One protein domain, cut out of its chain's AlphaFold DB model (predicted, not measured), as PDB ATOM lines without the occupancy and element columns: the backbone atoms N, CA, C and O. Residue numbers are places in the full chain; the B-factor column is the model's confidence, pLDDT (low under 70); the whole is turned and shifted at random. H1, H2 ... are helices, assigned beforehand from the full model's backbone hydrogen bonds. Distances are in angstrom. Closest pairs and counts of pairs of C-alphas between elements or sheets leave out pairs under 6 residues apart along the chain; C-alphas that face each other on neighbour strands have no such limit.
ATOM      1  N   ARG A 267      96.257 132.079 133.439       58.16
ATOM      2  CA  ARG A 267      95.458 131.084 134.167       58.16
ATOM      3  C   ARG A 267      96.148 129.725 134.236       58.16
ATOM      4  O   ARG A 267      96.130 129.117 135.298       58.16
ATOM      5  N   SER A 268      96.857 129.319 133.180       56.16
ATOM      6  CA  SER A 268      97.608 128.059 133.184       56.16
ATOM      7  C   SER A 268      98.724 128.026 134.236       56.16
ATOM      8  O   SER A 268      98.977 126.975 134.818       56.16
ATOM      9  N   CYS A 269      99.366 129.161 134.537       58.25
ATOM     10  CA  CYS A 269     100.413 129.242 135.564       58.25
ATOM     11  C   CYS A 269      99.827 129.143 136.977       58.25
ATOM     12  O   CYS A 269     100.380 128.477 137.841       58.25
ATOM     13  N   VAL A 270      98.680 129.776 137.219       60.81
ATOM     14  CA  VAL A 270      98.045 129.771 138.543       60.81
ATOM     15  C   VAL A 270      97.415 128.408 138.850       60.81
ATOM     16  O   VAL A 270      97.557 127.898 139.958       60.81
ATOM     17  N   GLU A 271      96.761 127.787 137.866       62.56
ATOM     18  CA  GLU A 271      96.186 126.443 138.003       62.56
ATOM     19  C   GLU A 271      97.269 125.386 138.257       62.56
ATOM     20  O   GLU A 271      97.095 124.523 139.115       62.56
ATOM     21  N   THR A 272      98.419 125.487 137.578       60.28
ATOM     22  CA  THR A 272      99.553 124.576 137.806       60.28
ATOM     23  C   THR A 272     100.202 124.775 139.173       60.28
ATOM     24  O   THR A 272     100.528 123.787 139.827       60.28
ATOM     25  N   VAL A 273     100.327 126.020 139.644       61.94
ATOM     26  CA  VAL A 273     100.832 126.338 140.990       61.94
ATOM     27  C   VAL A 273      99.960 125.708 142.084       61.94
ATOM     28  O   VAL A 273     100.480 125.050 142.986       61.94
ATOM     29  N   PHE A 274      98.632 125.825 141.995       61.09
ATOM     30  CA  PHE A 274      97.746 125.242 143.012       61.09
ATOM     31  C   PHE A 274      97.583 123.723 142.891       61.09
ATOM     32  O   PHE A 274      97.454 123.055 143.916       61.09
ATOM     33  N   ALA A 275      97.656 123.155 141.683       61.50
ATOM     34  CA  ALA A 275      97.648 121.704 141.499       61.50
ATOM     35  C   ALA A 275      98.837 121.021 142.202       61.50
ATOM     36  O   ALA A 275      98.679 119.939 142.761       61.50
ATOM     37  N   GLN A 276     100.002 121.677 142.253       60.62
ATOM     38  CA  GLN A 276     101.186 121.167 142.956       60.62
ATOM     39  C   GLN A 276     101.033 121.170 144.489       60.62
ATOM     40  O   GLN A 276     101.661 120.359 145.163       60.62
ATOM     41  N   SER A 277     100.188 122.043 145.050       56.25
ATOM     42  CA  SER A 277      99.987 122.147 146.504       56.25
ATOM     43  C   SER A 277      99.141 121.019 147.097       56.25
ATOM     44  O   SER A 277      99.252 120.752 148.290       56.25
ATOM     45  N   PRO A 293     106.468 134.346 134.967       60.31
ATOM     46  CA  PRO A 293     106.314 134.702 133.570       60.31
ATOM     47  C   PRO A 293     107.494 135.599 133.175       60.31
ATOM     48  O   PRO A 293     107.636 136.690 133.723       60.31
ATOM     49  N   VAL A 294     108.333 135.164 132.224       62.16
ATOM     50  CA  VAL A 294     109.505 135.921 131.719       62.16
ATOM     51  C   VAL A 294     109.140 137.375 131.387       62.16
ATOM     52  O   VAL A 294     109.947 138.294 131.506       62.16
ATOM     53  N   CYS A 295     107.873 137.609 131.035       56.12
ATOM     54  CA  CYS A 295     107.314 138.924 130.765       56.12
ATOM     55  C   CYS A 295     107.267 139.889 131.970       56.12
ATOM     56  O   CYS A 295     106.950 141.059 131.750       56.12
ATOM     57  N   MET A 296     107.587 139.438 133.187       65.88
ATOM     58  CA  MET A 296     107.551 140.211 134.438       65.88
ATOM     59  C   MET A 296     108.919 140.311 135.136       65.88
ATOM     60  O   MET A 296     108.996 140.753 136.283       65.88
ATOM     61  N   ALA A 297     110.004 139.946 134.443       68.19
ATOM     62  CA  ALA A 297     111.363 140.094 134.954       68.19
ATOM     63  C   ALA A 297     111.651 141.543 135.408       68.19
ATOM     64  O   ALA A 297     111.376 142.519 134.695       68.19
ATOM     65  N   GLY A 298     112.204 141.679 136.617       74.50
ATOM     66  CA  GLY A 298     112.563 142.968 137.216       74.50
ATOM     67  C   GLY A 298     111.395 143.762 137.817       74.50
ATOM     68  O   GLY A 298     111.541 144.963 138.035       74.50
ATOM     69  N   LEU A 299     110.234 143.145 138.063       83.88
ATOM     70  CA  LEU A 299     109.157 143.744 138.858       83.88
ATOM     71  C   LEU A 299     109.118 143.140 140.261       83.88
ATOM     72  O   LEU A 299     109.083 141.925 140.421       83.88
ATOM     73  N   SER A 300     109.070 143.999 141.277       90.50
ATOM     74  CA  SER A 300     108.846 143.571 142.657       90.50
ATOM     75  C   SER A 300     107.352 143.378 142.942       90.50
ATOM     76  O   SER A 300     106.495 143.976 142.285       90.50
ATOM     77  N   VAL A 301     107.025 142.614 143.990       91.81
ATOM     78  CA  VAL A 301     105.645 142.520 144.505       91.81
ATOM     79  C   VAL A 301     105.094 143.908 144.867       91.81
ATOM     80  O   VAL A 301     103.922 144.181 144.625       91.81
ATOM     81  N   ASN A 302     105.938 144.826 145.355       93.69
ATOM     82  CA  ASN A 302     105.534 146.210 145.623       93.69
ATOM     83  C   ASN A 302     105.100 146.940 144.347       93.69
ATOM     84  O   ASN A 302     104.041 147.559 144.348       93.69
ATOM     85  N   ASN A 303     105.839 146.795 143.241       93.81
ATOM     86  CA  ASN A 303     105.454 147.393 141.958       93.81
ATOM     87  C   ASN A 303     104.092 146.858 141.485       93.81
ATOM     88  O   ASN A 303     103.273 147.612 140.966       93.81
ATOM     89  N   LEU A 304     103.820 145.565 141.689       95.12
ATOM     90  CA  LEU A 304     102.526 144.966 141.349       95.12
ATOM     91  C   LEU A 304     101.395 145.518 142.226       95.12
ATOM     92  O   LEU A 304     100.333 145.854 141.707       95.12
ATOM     93  N   LEU A 305     101.626 145.662 143.534       96.00
ATOM     94  CA  LEU A 305     100.660 146.256 144.463       96.00
ATOM     95  C   LEU A 305     100.377 147.726 144.147       96.00
ATOM     96  O   LEU A 305      99.226 148.154 144.197       96.00
ATOM     97  N   GLU A 306     101.404 148.496 143.794       96.50
ATOM     98  CA  GLU A 306     101.247 149.881 143.350       96.50
ATOM     99  C   GLU A 306     100.467 149.961 142.035       96.50
ATOM    100  O   GLU A 306      99.569 150.789 141.906       96.50
ATOM    101  N   ALA A 307     100.725 149.061 141.081       97.06
ATOM    102  CA  ALA A 307      99.929 148.971 139.861       97.06
ATOM    103  C   ALA A 307      98.465 148.593 140.156       97.06
ATOM    104  O   ALA A 307      97.556 149.140 139.535       97.06
ATOM    105  N   MET A 308      98.205 147.704 141.121       96.88
ATOM    106  CA  MET A 308      96.838 147.384 141.556       96.88
ATOM    107  C   MET A 308      96.144 148.594 142.187       96.88
ATOM    108  O   MET A 308      94.993 148.870 141.851       96.88
ATOM    109  N   ALA A 309      96.841 149.349 143.040       96.69
ATOM    110  CA  ALA A 309      96.329 150.597 143.605       96.69
ATOM    111  C   ALA A 309      96.031 151.634 142.507       96.69
ATOM    112  O   ALA A 309      94.979 152.272 142.526       96.69
ATOM    113  N   ALA A 310      96.899 151.735 141.496       97.12
ATOM    114  CA  ALA A 310      96.685 152.578 140.323       97.12
ATOM    115  C   ALA A 310      95.371 152.240 139.608       97.12
ATOM    116  O   ALA A 310      94.581 153.128 139.291       97.12
ATOM    117  N   ILE A 311      95.122 150.947 139.371       97.69
ATOM    118  CA  ILE A 311      93.890 150.474 138.734       97.69
ATOM    119  C   ILE A 311      92.676 150.765 139.621       97.69
ATOM    120  O   ILE A 311      91.677 151.268 139.104       97.69
ATOM    121  N   ALA A 312      92.771 150.526 140.932       96.69
ATOM    122  CA  ALA A 312      91.692 150.777 141.888       96.69
ATOM    123  C   ALA A 312      91.260 152.252 141.927       96.69
ATOM    124  O   ALA A 312      90.062 152.544 141.960       96.69
ATOM    125  N   LEU A 313      92.217 153.179 141.857       95.88
ATOM    126  CA  LEU A 313      91.958 154.623 141.830       95.88
ATOM    127  C   LEU A 313      91.528 155.138 140.448       95.88
ATOM    128  O   LEU A 313      90.930 156.206 140.333       95.88
ATOM    129  N   SER A 314      91.807 154.387 139.384       95.88
ATOM    130  CA  SER A 314      91.423 154.771 138.027       95.88
ATOM    131  C   SER A 314      89.938 154.515 137.729       95.88
ATOM    132  O   SER A 314      89.276 153.679 138.345       95.88
ATOM    133  N   LEU A 315      89.441 155.156 136.667       94.00
ATOM    134  CA  LEU A 315      88.142 154.840 136.050       94.00
ATOM    135  C   LEU A 315      88.205 153.594 135.143       94.00
ATOM    136  O   LEU A 315      87.234 153.252 134.468       94.00
ATOM    137  N   HIS A 316      89.363 152.937 135.056       93.94
ATOM    138  CA  HIS A 316      89.657 151.866 134.106       93.94
ATOM    139  C   HIS A 316      89.921 150.540 134.829       93.94
ATOM    140  O   HIS A 316      90.917 149.864 134.571       93.94
ATOM    141  N   ARG A 317      88.994 150.159 135.721       93.69
ATOM    142  CA  ARG A 317      89.000 148.911 136.511       93.69
ATOM    143  C   ARG A 317      88.690 147.680 135.652       93.69
ATOM    144  O   ARG A 317      87.672 147.012 135.799       93.69
ATOM    145  N   GLU A 318      89.558 147.409 134.688       95.38
ATOM    146  CA  GLU A 318      89.392 146.309 133.746       95.38
ATOM    147  C   GLU A 318      89.692 144.964 134.420       95.38
ATOM    148  O   GLU A 318      90.839 144.673 134.768       95.38
ATOM    149  N   ARG A 319      88.669 144.106 134.537       95.06
ATOM    150  CA  ARG A 319      88.763 142.779 135.173       95.06
ATOM    151  C   ARG A 319      89.951 141.953 134.680       95.06
ATOM    152  O   ARG A 319      90.690 141.400 135.482       95.06
ATOM    153  N   ALA A 320      90.173 141.917 133.366       93.06
ATOM    154  CA  ALA A 320      91.256 141.138 132.768       93.06
ATOM    155  C   ALA A 320      92.664 141.651 133.142       93.06
ATOM    156  O   ALA A 320      93.631 140.901 133.038       93.06
ATOM    157  N   VAL A 321      92.800 142.920 133.540       94.88
ATOM    158  CA  VAL A 321      94.068 143.494 134.024       94.88
ATOM    159  C   VAL A 321      94.248 143.198 135.511       94.88
ATOM    160  O   VAL A 321      95.343 142.832 135.922       94.88
ATOM    161  N   VAL A 322      93.175 143.275 136.302       95.44
ATOM    162  CA  VAL A 322      93.198 142.886 137.724       95.44
ATOM    163  C   VAL A 322      93.542 141.403 137.884       95.44
ATOM    164  O   VAL A 322      94.421 141.072 138.675       95.44
ATOM    165  N   GLU A 323      92.934 140.521 137.084       92.81
ATOM    166  CA  GLU A 323      93.261 139.085 137.059       92.81
ATOM    167  C   GLU A 323      94.738 138.845 136.696       92.81
ATOM    168  O   GLU A 323      95.404 138.030 137.333       92.81
ATOM    169  N   LEU A 324      95.280 139.588 135.720       91.38
ATOM    170  CA  LEU A 324      96.694 139.510 135.331       91.38
ATOM    171  C   LEU A 324      97.625 139.907 136.489       91.38
ATOM    172  O   LEU A 324      98.574 139.182 136.789       91.38
ATOM    173  N   LEU A 325      97.365 141.049 137.131       93.94
ATOM    174  CA  LEU A 325      98.182 141.545 138.243       93.94
ATOM    175  C   LEU A 325      98.119 140.591 139.441       93.94
ATOM    176  O   LEU A 325      99.162 140.225 139.976       93.94
ATOM    177  N   ALA A 326      96.925 140.120 139.805       93.69
ATOM    178  CA  ALA A 326      96.734 139.166 140.894       93.69
ATOM    179  C   ALA A 326      97.451 137.832 140.636       93.69
ATOM    180  O   ALA A 326      98.163 137.340 141.508       93.69
ATOM    181  N   ALA A 327      97.322 137.273 139.428       90.06
ATOM    182  CA  ALA A 327      98.047 136.068 139.026       90.06
ATOM    183  C   ALA A 327      99.568 136.259 139.112       90.06
ATOM    184  O   ALA A 327     100.284 135.364 139.556       90.06
ATOM    185  N   THR A 328     100.057 137.442 138.736       89.50
ATOM    186  CA  THR A 328     101.485 137.770 138.804       89.50
ATOM    187  C   THR A 328     101.970 137.894 140.248       89.50
ATOM    188  O   THR A 328     103.055 137.413 140.556       89.50
ATOM    189  N   VAL A 329     101.171 138.478 141.151       92.31
ATOM    190  CA  VAL A 329     101.479 138.512 142.592       92.31
ATOM    191  C   VAL A 329     101.576 137.093 143.148       92.31
ATOM    192  O   VAL A 329     102.553 136.783 143.822       92.31
ATOM    193  N   VAL A 330     100.613 136.223 142.827       90.88
ATOM    194  CA  VAL A 330     100.634 134.817 143.264       90.88
ATOM    195  C   VAL A 330     101.897 134.114 142.775       90.88
ATOM    196  O   VAL A 330     102.607 133.523 143.580       90.88
ATOM    197  N   ALA A 331     102.215 134.226 141.483       87.06
ATOM    198  CA  ALA A 331     103.408 133.609 140.913       87.06
ATOM    199  C   ALA A 331     104.701 134.155 141.540       87.06
ATOM    200  O   ALA A 331     105.597 133.379 141.860       87.06
ATOM    201  N   ALA A 332     104.813 135.469 141.746       87.94
ATOM    202  CA  ALA A 332     105.998 136.076 142.351       87.94
ATOM    203  C   ALA A 332     106.209 135.596 143.794       87.94
ATOM    204  O   ALA A 332     107.297 135.152 144.144       87.94
ATOM    205  N   VAL A 333     105.156 135.622 144.613       89.25
ATOM    206  CA  VAL A 333     105.224 135.193 146.018       89.25
ATOM    207  C   VAL A 333     105.506 133.694 146.128       89.25
ATOM    208  O   VAL A 333     106.286 133.284 146.981       89.25
ATOM    209  N   TRP A 334     104.916 132.884 145.250       86.38
ATOM    210  CA  TRP A 334     105.163 131.446 145.218       86.38
ATOM    211  C   TRP A 334     106.607 131.101 144.848       86.38
ATOM    212  O   TRP A 334     107.216 130.232 145.466       86.38
ATOM    213  N   ASN A 335     107.168 131.779 143.843       83.06
ATOM    214  CA  ASN A 335     108.562 131.568 143.459       83.06
ATOM    215  C   ASN A 335     109.517 132.005 144.568       83.06
ATOM    216  O   ASN A 335     110.469 131.283 144.846       83.06
ATOM    217  N   ASP A 336     109.229 133.122 145.238       83.62
ATOM    218  CA  ASP A 336     109.979 133.538 146.421       83.62
ATOM    219  C   ASP A 336     109.944 132.432 147.492       83.62
ATOM    220  O   ASP A 336     110.997 131.975 147.928       83.62
ATOM    221  N   GLU A 337     108.759 131.926 147.860       82.62
ATOM    222  CA  GLU A 337     108.598 130.839 148.843       82.62
ATOM    223  C   GLU A 337     109.395 129.580 148.459       82.62
ATOM    224  O   GLU A 337     110.096 129.008 149.296       82.62
ATOM    225  N   ARG A 338     109.353 129.176 147.183       81.50
ATOM    226  CA  ARG A 338     110.106 128.020 146.672       81.50
ATOM    227  C   ARG A 338     111.616 128.229 146.763       81.50
ATOM    228  O   ARG A 338     112.311 127.364 147.290       81.50
ATOM    229  N   MET A 339     112.109 129.385 146.317       78.81
ATOM    230  CA  MET A 339     113.529 129.740 146.414       78.81
ATOM    231  C   MET A 339     114.021 129.714 147.867       78.81
ATOM    232  O   MET A 339     115.159 129.318 148.139       78.81
ATOM    233  N   PHE A 340     113.161 130.091 148.818       76.38
ATOM    234  CA  PHE A 340     113.479 130.008 150.240       76.38
ATOM    235  C   PHE A 340     113.503 128.573 150.765       76.38
ATOM    236  O   PHE A 340     114.410 128.245 151.527       76.38
ATOM    237  N   LEU A 341     112.573 127.708 150.354       75.62
ATOM    238  CA  LEU A 341     112.579 126.295 150.754       75.62
ATOM    239  C   LEU A 341     113.832 125.562 150.255       75.62
ATOM    240  O   LEU A 341     114.458 124.834 151.027       75.62
ATOM    241  N   ASP A 342     114.246 125.823 149.014       75.44
ATOM    242  CA  ASP A 342     115.457 125.233 148.431       75.44
ATOM    243  C   ASP A 342     116.732 125.732 149.146       75.44
ATOM    244  O   ASP A 342     117.689 124.979 149.343       75.44
ATOM    245  N   SER A 343     116.729 126.983 149.619       70.62
ATOM    246  CA  SER A 343     117.845 127.588 150.365       70.62
ATOM    247  C   SER A 343     117.885 127.181 151.850       70.62
ATOM    248  O   SER A 343     118.960 127.094 152.455       70.62
ATOM    249  N   ALA A 344     116.729 126.902 152.461       60.44
ATOM    250  CA  ALA A 344     116.588 126.601 153.889       60.44
ATOM    251  C   ALA A 344     117.160 125.234 154.299       60.44
ATOM    252  O   ALA A 344     117.426 125.019 155.484       60.44
ATOM    253  N   ALA A 345     117.452 124.343 153.343       61.19
ATOM    254  CA  ALA A 345     118.157 123.085 153.595       61.19
ATOM    255  C   ALA A 345     119.562 123.277 154.224       61.19
ATOM    256  O   ALA A 345     120.151 122.313 154.717       61.19
ATOM    257  N   GLY A 346     120.104 124.507 154.239       56.09
ATOM    258  CA  GLY A 346     121.454 124.811 154.724       56.09
ATOM    259  C   GLY A 346     121.592 125.564 156.058       56.09
ATOM    260  O   GLY A 346     122.668 125.466 156.655       56.09
ATOM    261  N   ARG A 347     120.589 126.332 156.524       56.44
ATOM    262  CA  ARG A 347     120.570 127.063 157.823       56.44
ATOM    263  C   ARG A 347     119.324 127.963 157.920       56.44
ATOM    264  O   ARG A 347     119.180 128.892 157.133       56.44
ATOM    265  N   VAL A 348     118.469 127.744 158.919       53.59
ATOM    266  CA  VAL A 348     117.305 128.604 159.205       53.59
ATOM    267  C   VAL A 348     117.776 129.842 159.977       53.59
ATOM    268  O   VAL A 348     118.221 129.730 161.117       53.59
ATOM    269  N   SER A 349     117.730 131.016 159.348       60.91
ATOM    270  CA  SER A 349     117.985 132.315 160.002       60.91
ATOM    271  C   SER A 349     116.658 133.029 160.266       60.91
ATOM    272  O   SER A 349     115.806 133.044 159.382       60.91
ATOM    273  N   ALA A 350     116.508 133.678 161.426       62.88
ATOM    274  CA  ALA A 350     115.332 134.472 161.813       62.88
ATOM    275  C   ALA A 350     114.938 135.556 160.785       62.88
ATOM    276  O   ALA A 350     113.792 135.989 160.725       62.88
ATOM    277  N   GLN A 351     115.871 135.971 159.923       64.69
ATOM    278  CA  GLN A 351     115.598 136.900 158.828       64.69
ATOM    279  C   GLN A 351     114.628 136.326 157.774       64.69
ATOM    280  O   GLN A 351     113.942 137.095 157.104       64.69
ATOM    281  N   HIS A 352     114.530 134.997 157.648       69.31
ATOM    282  CA  HIS A 352     113.638 134.318 156.698       69.31
ATOM    283  C   HIS A 352     112.166 134.456 157.097       69.31
ATOM    284  O   HIS A 352     111.324 134.751 156.247       69.31
ATOM    285  N   ASP A 353     111.871 134.333 158.393       68.81
ATOM    286  CA  ASP A 353     110.505 134.437 158.911       68.81
ATOM    287  C   ASP A 353     109.933 135.839 158.651       68.81
ATOM    288  O   ASP A 353     108.796 135.985 158.201       68.81
ATOM    289  N   HIS A 354     110.749 136.888 158.801       75.44
ATOM    290  CA  HIS A 354     110.329 138.266 158.528       75.44
ATOM    291  C   HIS A 354     109.959 138.523 157.058       75.44
ATOM    292  O   HIS A 354     109.002 139.251 156.783       75.44
ATOM    293  N   VAL A 355     110.686 137.933 156.102       78.38
ATOM    294  CA  VAL A 355     110.407 138.124 154.667       78.38
ATOM    295  C   VAL A 355     109.074 137.481 154.280       78.38
ATOM    296  O   VAL A 355     108.288 138.083 153.544       78.38
ATOM    297  N   LEU A 356     108.782 136.291 154.801       79.75
ATOM    298  CA  LEU A 356     107.558 135.550 154.479       79.75
ATOM    299  C   LEU A 356     106.328 136.141 155.185       79.75
ATOM    300  O   LEU A 356     105.251 136.232 154.586       79.75
ATOM    301  N   VAL A 357     106.495 136.680 156.396       82.12
ATOM    302  CA  VAL A 357     105.470 137.516 157.046       82.12
ATOM    303  C   VAL A 357     105.169 138.757 156.200       82.12
ATOM    304  O   VAL A 357     104.005 139.055 155.924       82.12
ATOM    305  N   PHE A 358     106.196 139.449 155.696       84.62
ATOM    306  CA  PHE A 358     106.000 140.606 154.819       84.62
ATOM    307  C   PHE A 358     105.253 140.237 153.525       84.62
ATOM    308  O   PHE A 358     104.334 140.948 153.111       84.62
ATOM    309  N   ARG A 359     105.575 139.088 152.920       87.69
ATOM    310  CA  ARG A 359     104.853 138.555 151.753       87.69
ATOM    311  C   ARG A 359     103.388 138.257 152.069       87.69
ATOM    312  O   ARG A 359     102.520 138.593 151.266       87.69
ATOM    313  N   THR A 360     103.092 137.729 153.254       88.81
ATOM    314  CA  THR A 360     101.713 137.496 153.718       88.81
ATOM    315  C   THR A 360     100.914 138.802 153.765       88.81
ATOM    316  O   THR A 360      99.809 138.875 153.224       88.81
ATOM    317  N   VAL A 361     101.494 139.873 154.320       88.19
ATOM    318  CA  VAL A 361     100.868 141.210 154.356       88.19
ATOM    319  C   VAL A 361     100.650 141.767 152.946       88.19
ATOM    320  O   VAL A 361      99.592 142.329 152.653       88.19
ATOM    321  N   GLN A 362     101.617 141.584 152.045       91.94
ATOM    322  CA  GLN A 362     101.495 142.000 150.647       91.94
ATOM    323  C   GLN A 362     100.357 141.267 149.923       91.94
ATOM    324  O   GLN A 362      99.549 141.913 149.254       91.94
ATOM    325  N   VAL A 363     100.240 139.946 150.092       93.31
ATOM    326  CA  VAL A 363      99.141 139.153 149.515       93.31
ATOM    327  C   VAL A 363      97.796 139.575 150.106       93.31
ATOM    328  O   VAL A 363      96.835 139.752 149.357       93.31
ATOM    329  N   HIS A 364      97.723 139.819 151.417       92.38
ATOM    330  CA  HIS A 364      96.512 140.337 152.057       92.38
ATOM    331  C   HIS A 364      96.092 141.692 151.468       92.38
ATOM    332  O   HIS A 364      94.929 141.875 151.102       92.38
ATOM    333  N   ARG A 365      97.038 142.625 151.289       93.00
ATOM    334  CA  ARG A 365      96.776 143.922 150.648       93.00
ATOM    335  C   ARG A 365      96.275 143.754 149.213       93.00
ATOM    336  O   ARG A 365      95.325 144.437 148.829       93.00
ATOM    337  N   ALA A 366      96.871 142.850 148.433       95.31
ATOM    338  CA  ALA A 366      96.403 142.538 147.081       95.31
ATOM    339  C   ALA A 366      94.953 142.030 147.097       95.31
ATOM    340  O   ALA A 366      94.112 142.551 146.362       95.31
ATOM    341  N   ALA A 367      94.646 141.058 147.963       94.44
ATOM    342  CA  ALA A 367      93.313 140.475 148.094       94.44
ATOM    343  C   ALA A 367      92.268 141.537 148.466       94.44
ATOM    344  O   ALA A 367      91.256 141.670 147.777       94.44
ATOM    345  N   LYS A 368      92.556 142.368 149.476       93.94
ATOM    346  CA  LYS A 368      91.665 143.456 149.902       93.94
ATOM    347  C   LYS A 368      91.443 144.503 148.818       93.94
ATOM    348  O   LYS A 368      90.312 144.931 148.612       93.94
ATOM    349  N   THR A 369      92.488 144.869 148.077       95.00
ATOM    350  CA  THR A 369      92.364 145.817 146.956       95.00
ATOM    351  C   THR A 369      91.456 145.247 145.857       95.00
ATOM    352  O   THR A 369      90.620 145.962 145.313       95.00
ATOM    353  N   CYS A 370      91.565 143.947 145.556       95.69
ATOM    354  CA  CYS A 370      90.665 143.263 144.622       95.69
ATOM    355  C   CYS A 370      89.208 143.239 145.108       95.69
ATOM    356  O   CYS A 370      88.305 143.503 144.317       95.69
ATOM    357  N   GLU A 371      88.973 142.948 146.390       93.12
ATOM    358  CA  GLU A 371      87.634 142.967 146.999       93.12
ATOM    359  C   GLU A 371      86.994 144.360 146.929       93.12
ATOM    360  O   GLU A 371      85.846 144.480 146.514       93.12
ATOM    361  N   GLN A 372      87.751 145.417 147.245       93.69
ATOM    362  CA  GLN A 372      87.294 146.812 147.162       93.69
ATOM    363  C   GLN A 372      86.948 147.258 145.733       93.69
ATOM    364  O   GLN A 372      86.165 148.184 145.540       93.69
ATOM    365  N   MET A 373      87.531 146.608 144.722       95.44
ATOM    366  CA  MET A 373      87.173 146.810 143.317       95.44
ATOM    367  C   MET A 373      85.997 145.935 142.856       95.44
ATOM    368  O   MET A 373      85.684 145.973 141.670       95.44
ATOM    369  N   GLU A 374      85.384 145.138 143.739       95.81
ATOM    370  CA  GLU A 374      84.366 144.120 143.414       95.81
ATOM    371  C   GLU A 374      84.882 143.030 142.451       95.81
ATOM    372  O   GLU A 374      84.135 142.396 141.706       95.81
ATOM    373  N   LEU A 375      86.195 142.791 142.462       94.06
ATOM    374  CA  LEU A 375      86.904 141.869 141.573       94.06
ATOM    375  C   LEU A 375      87.720 140.856 142.381       94.06
ATOM    376  O   LEU A 375      88.902 140.636 142.105       94.06
ATOM    377  N   GLY A 376      87.088 140.246 143.387       90.19
ATOM    378  CA  GLY A 376      87.710 139.253 144.266       90.19
ATOM    379  C   GLY A 376      88.418 138.127 143.499       90.19
ATOM    380  O   GLY A 376      87.933 137.652 142.471       90.19
ATOM    381  N   GLN A 377      89.584 137.709 144.000       92.25
ATOM    382  CA  GLN A 377      90.444 136.710 143.360       92.25
ATOM    383  C   GLN A 377      90.648 135.514 144.292       92.25
ATOM    384  O   GLN A 377      91.348 135.616 145.300       92.25
ATOM    385  N   ALA A 378      90.065 134.366 143.938       88.88
ATOM    386  CA  ALA A 378      90.151 133.146 144.746       88.88
ATOM    387  C   ALA A 378      91.597 132.651 144.931       88.88
ATOM    388  O   ALA A 378      91.940 132.123 145.985       88.88
ATOM    389  N   SER A 379      92.461 132.875 143.937       89.12
ATOM    390  CA  SER A 379      93.883 132.523 143.989       89.12
ATOM    391  C   SER A 379      94.638 133.270 145.092       89.12
ATOM    392  O   SER A 379      95.398 132.659 145.838       89.12
ATOM    393  N   LEU A 380      94.397 134.575 145.244       91.38
ATOM    394  CA  LEU A 380      94.995 135.369 146.321       91.38
ATOM    395  C   LEU A 380      94.468 134.937 147.693       91.38
ATOM    396  O   LEU A 380      95.251 134.845 148.632       91.38
ATOM    397  N   ALA A 381      93.172 134.628 147.802       88.81
ATOM    398  CA  ALA A 381      92.581 134.135 149.045       88.81
ATOM    399  C   ALA A 381      93.172 132.778 149.465       88.81
ATOM    400  O   ALA A 381      93.516 132.589 150.631       88.81
ATOM    401  N   HIS A 382      93.348 131.853 148.516       88.88
ATOM    402  CA  HIS A 382      93.963 130.554 148.785       88.88
ATOM    403  C   HIS A 382      95.437 130.690 149.185       88.88
ATOM    404  O   HIS A 382      95.856 130.103 150.182       88.88
ATOM    405  N   LEU A 383      96.214 131.498 148.453       89.94
ATOM    406  CA  LEU A 383      97.611 131.762 148.801       89.94
ATOM    407  C   LEU A 383      97.724 132.397 150.192       89.94
ATOM    408  O   LEU A 383      98.547 131.967 150.992       89.94
ATOM    409  N   LEU A 384      96.873 133.377 150.508       89.62
ATOM    410  CA  LEU A 384      96.844 134.007 151.825       89.62
ATOM    411  C   LEU A 384      96.551 132.993 152.932       89.62
ATOM    412  O   LEU A 384      97.233 132.991 153.952       89.62
ATOM    413  N   HIS A 385      95.556 132.126 152.725       86.56
ATOM    414  CA  HIS A 385      95.212 131.085 153.685       86.56
ATOM    415  C   HIS A 385      96.405 130.161 153.948       86.56
ATOM    416  O   HIS A 385      96.783 129.965 155.103       86.56
ATOM    417  N   ARG A 386      97.068 129.683 152.890       86.38
ATOM    418  CA  ARG A 386      98.283 128.872 153.009       86.38
ATOM    419  C   ARG A 386      99.388 129.604 153.773       86.38
ATOM    420  O   ARG A 386      99.885 129.070 154.760       86.38
ATOM    421  N   LEU A 387      99.741 130.823 153.363       85.44
ATOM    422  CA  LEU A 387     100.794 131.606 154.020       85.44
ATOM    423  C   LEU A 387     100.476 131.858 155.502       85.44
ATOM    424  O   LEU A 387     101.363 131.758 156.345       85.44
ATOM    425  N   SER A 388      99.206 132.104 155.839       82.69
ATOM    426  CA  SER A 388      98.763 132.300 157.224       82.69
ATOM    427  C   SER A 388      98.888 131.044 158.095       82.69
ATOM    428  O   SER A 388      99.154 131.162 159.292       82.69
ATOM    429  N   ILE A 389      98.732 129.852 157.505       80.75
ATOM    430  CA  ILE A 389      98.942 128.569 158.188       80.75
ATOM    431  C   ILE A 389     100.441 128.314 158.367       80.75
ATOM    432  O   ILE A 389     100.877 127.977 159.464       80.75
ATOM    433  N   CYS A 390     101.230 128.482 157.302       75.88
ATOM    434  CA  CYS A 390     102.655 128.151 157.298       75.88
ATOM    435  C   CYS A 390     103.496 129.095 158.165       75.88
ATOM    436  O   CYS A 390     104.429 128.646 158.824       75.88
ATOM    437  N   TYR A 391     103.162 130.387 158.186       72.75
ATOM    438  CA  TYR A 391     103.984 131.429 158.810       72.75
ATOM    439  C   TYR A 391     103.283 132.119 159.985       72.75
ATOM    440  O   TYR A 391     103.641 133.229 160.363       72.75
ATOM    441  N   SER A 392     102.324 131.412 160.596       56.28
ATOM    442  CA  SER A 392     101.635 131.763 161.844       56.28
ATOM    443  C   SER A 392     100.884 133.100 161.822       56.28
ATOM    444  O   SER A 392     101.430 134.119 162.214       56.28
ATOM    445  N   GLY A 393      99.597 133.076 161.448       52.94
ATOM    446  CA  GLY A 393      98.479 133.770 162.128       52.94
ATOM    447  C   GLY A 393      98.534 135.281 162.430       52.94
ATOM    448  O   GLY A 393      97.618 135.792 163.071       52.94
ATOM    449  N   LEU A 394      99.554 136.018 161.996       46.69
ATOM    450  CA  LEU A 394      99.821 137.400 162.397       46.69
ATOM    451  C   LEU A 394      99.349 138.387 161.324       46.69
ATOM    452  O   LEU A 394     100.115 139.091 160.675       46.69
ATOM    453  N   LEU A 395      98.029 138.463 161.170       48.12
ATOM    454  CA  LEU A 395      97.365 139.700 160.749       48.12
ATOM    455  C   LEU A 395      96.745 140.375 161.981       48.12
ATOM    456  O   LEU A 395      95.595 140.799 161.947       48.12
ATOM    457  N   VAL A 396      97.475 140.439 163.102       43.84
ATOM    458  CA  VAL A 396      97.036 141.168 164.299       43.84
ATOM    459  C   VAL A 396      98.219 141.913 164.914       43.84
ATOM    460  O   VAL A 396      99.110 141.296 165.472       43.84
ATOM    461  N   ASN A 397      98.159 143.242 164.788       40.94
ATOM    462  CA  ASN A 397      98.803 144.306 165.567       40.94
ATOM    463  C   ASN A 397     100.303 144.240 165.916       40.94
ATOM    464  O   ASN A 397     100.809 143.314 166.532       40.94
ATOM    465  N   ASN A 398     100.957 145.379 165.669       38.16
ATOM    466  CA  ASN A 398     102.183 145.831 166.327       38.16
ATOM    467  C   ASN A 398     102.044 145.821 167.864       38.16
ATOM    468  O   ASN A 398     101.722 146.845 168.463       38.16
TER     469      ASN A 398
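Overview. This is residues 267 to 277 and 293 to 398 of the 424 residues of an uncharacterized protein of Trypanosoma theileri (UniProt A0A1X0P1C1). Two long helices, H3 and H4, run side by side in opposite directions and make the long axis of an up-and-down bundle of four helices, with the shorter H2 and H5 packed on opposite sides of this pair. H1, cut off from the rest, packs on H3 from outside the bundle. The printed part has 117 residues with five named helices, H1 to H5 in chain order, and no named strand; its class is all helix. It is compact, with a radius of gyration of the C-alphas of 14.4 A and spans of 48 by 35 by 26 A.

Along the chain. H1, residues 267 to 277, begins at C-alpha 267 (95.458, 131.084, 134.167) and is 15.9 A long. H2, residues 301 to 313, measures 18.5 A. H3, residues 319 to 344, measures 37.2 A, and H4, residues 350 to 372, 34.0 A. H5, residues 378 to 390, measures 18.4 A and ends at C-alpha 390 (102.655, 128.151, 157.298).

Arrangement. H3 is the hub, touching the four other helices. H3 and H4 form a hairpin at a shallow tilt of 12 degrees; their closest C-alphas, of Val 333 and Arg 359, are 6.7 A apart. H2 touches H4, closest at the C-alphas of Leu 305 and Ala 366, 6.2 A. H5 touches H4, closest at the C-alphas of Ala 367 and Leu 380, 5.7 A. H2 and H5 are apart. H1 touches residues 327 to 334 of H3 alone, closest at the C-alphas of Val 270 and Ala 327, 6.3 A. Every O i to N i+4 pair is within hydrogen-bond range in H2, H3 and H5; in H1 6 of 7 are, in H4 17 of 19.

Size, cuts and confidence. The farthest C-alphas, of Leu 315 and Gly 346, are 48.6 A apart. Residues 278 to 292 are not printed; C-alphas 277 and 293 are 19.1 A apart across this cut. The links H2 to H3, H3 to H4 and H4 to H5 are tight. Mean pLDDT of the printed part is 80.4, and it is under 70 in residues 267 to 277, 293 to 297, 344 to 353 and 392 to 398.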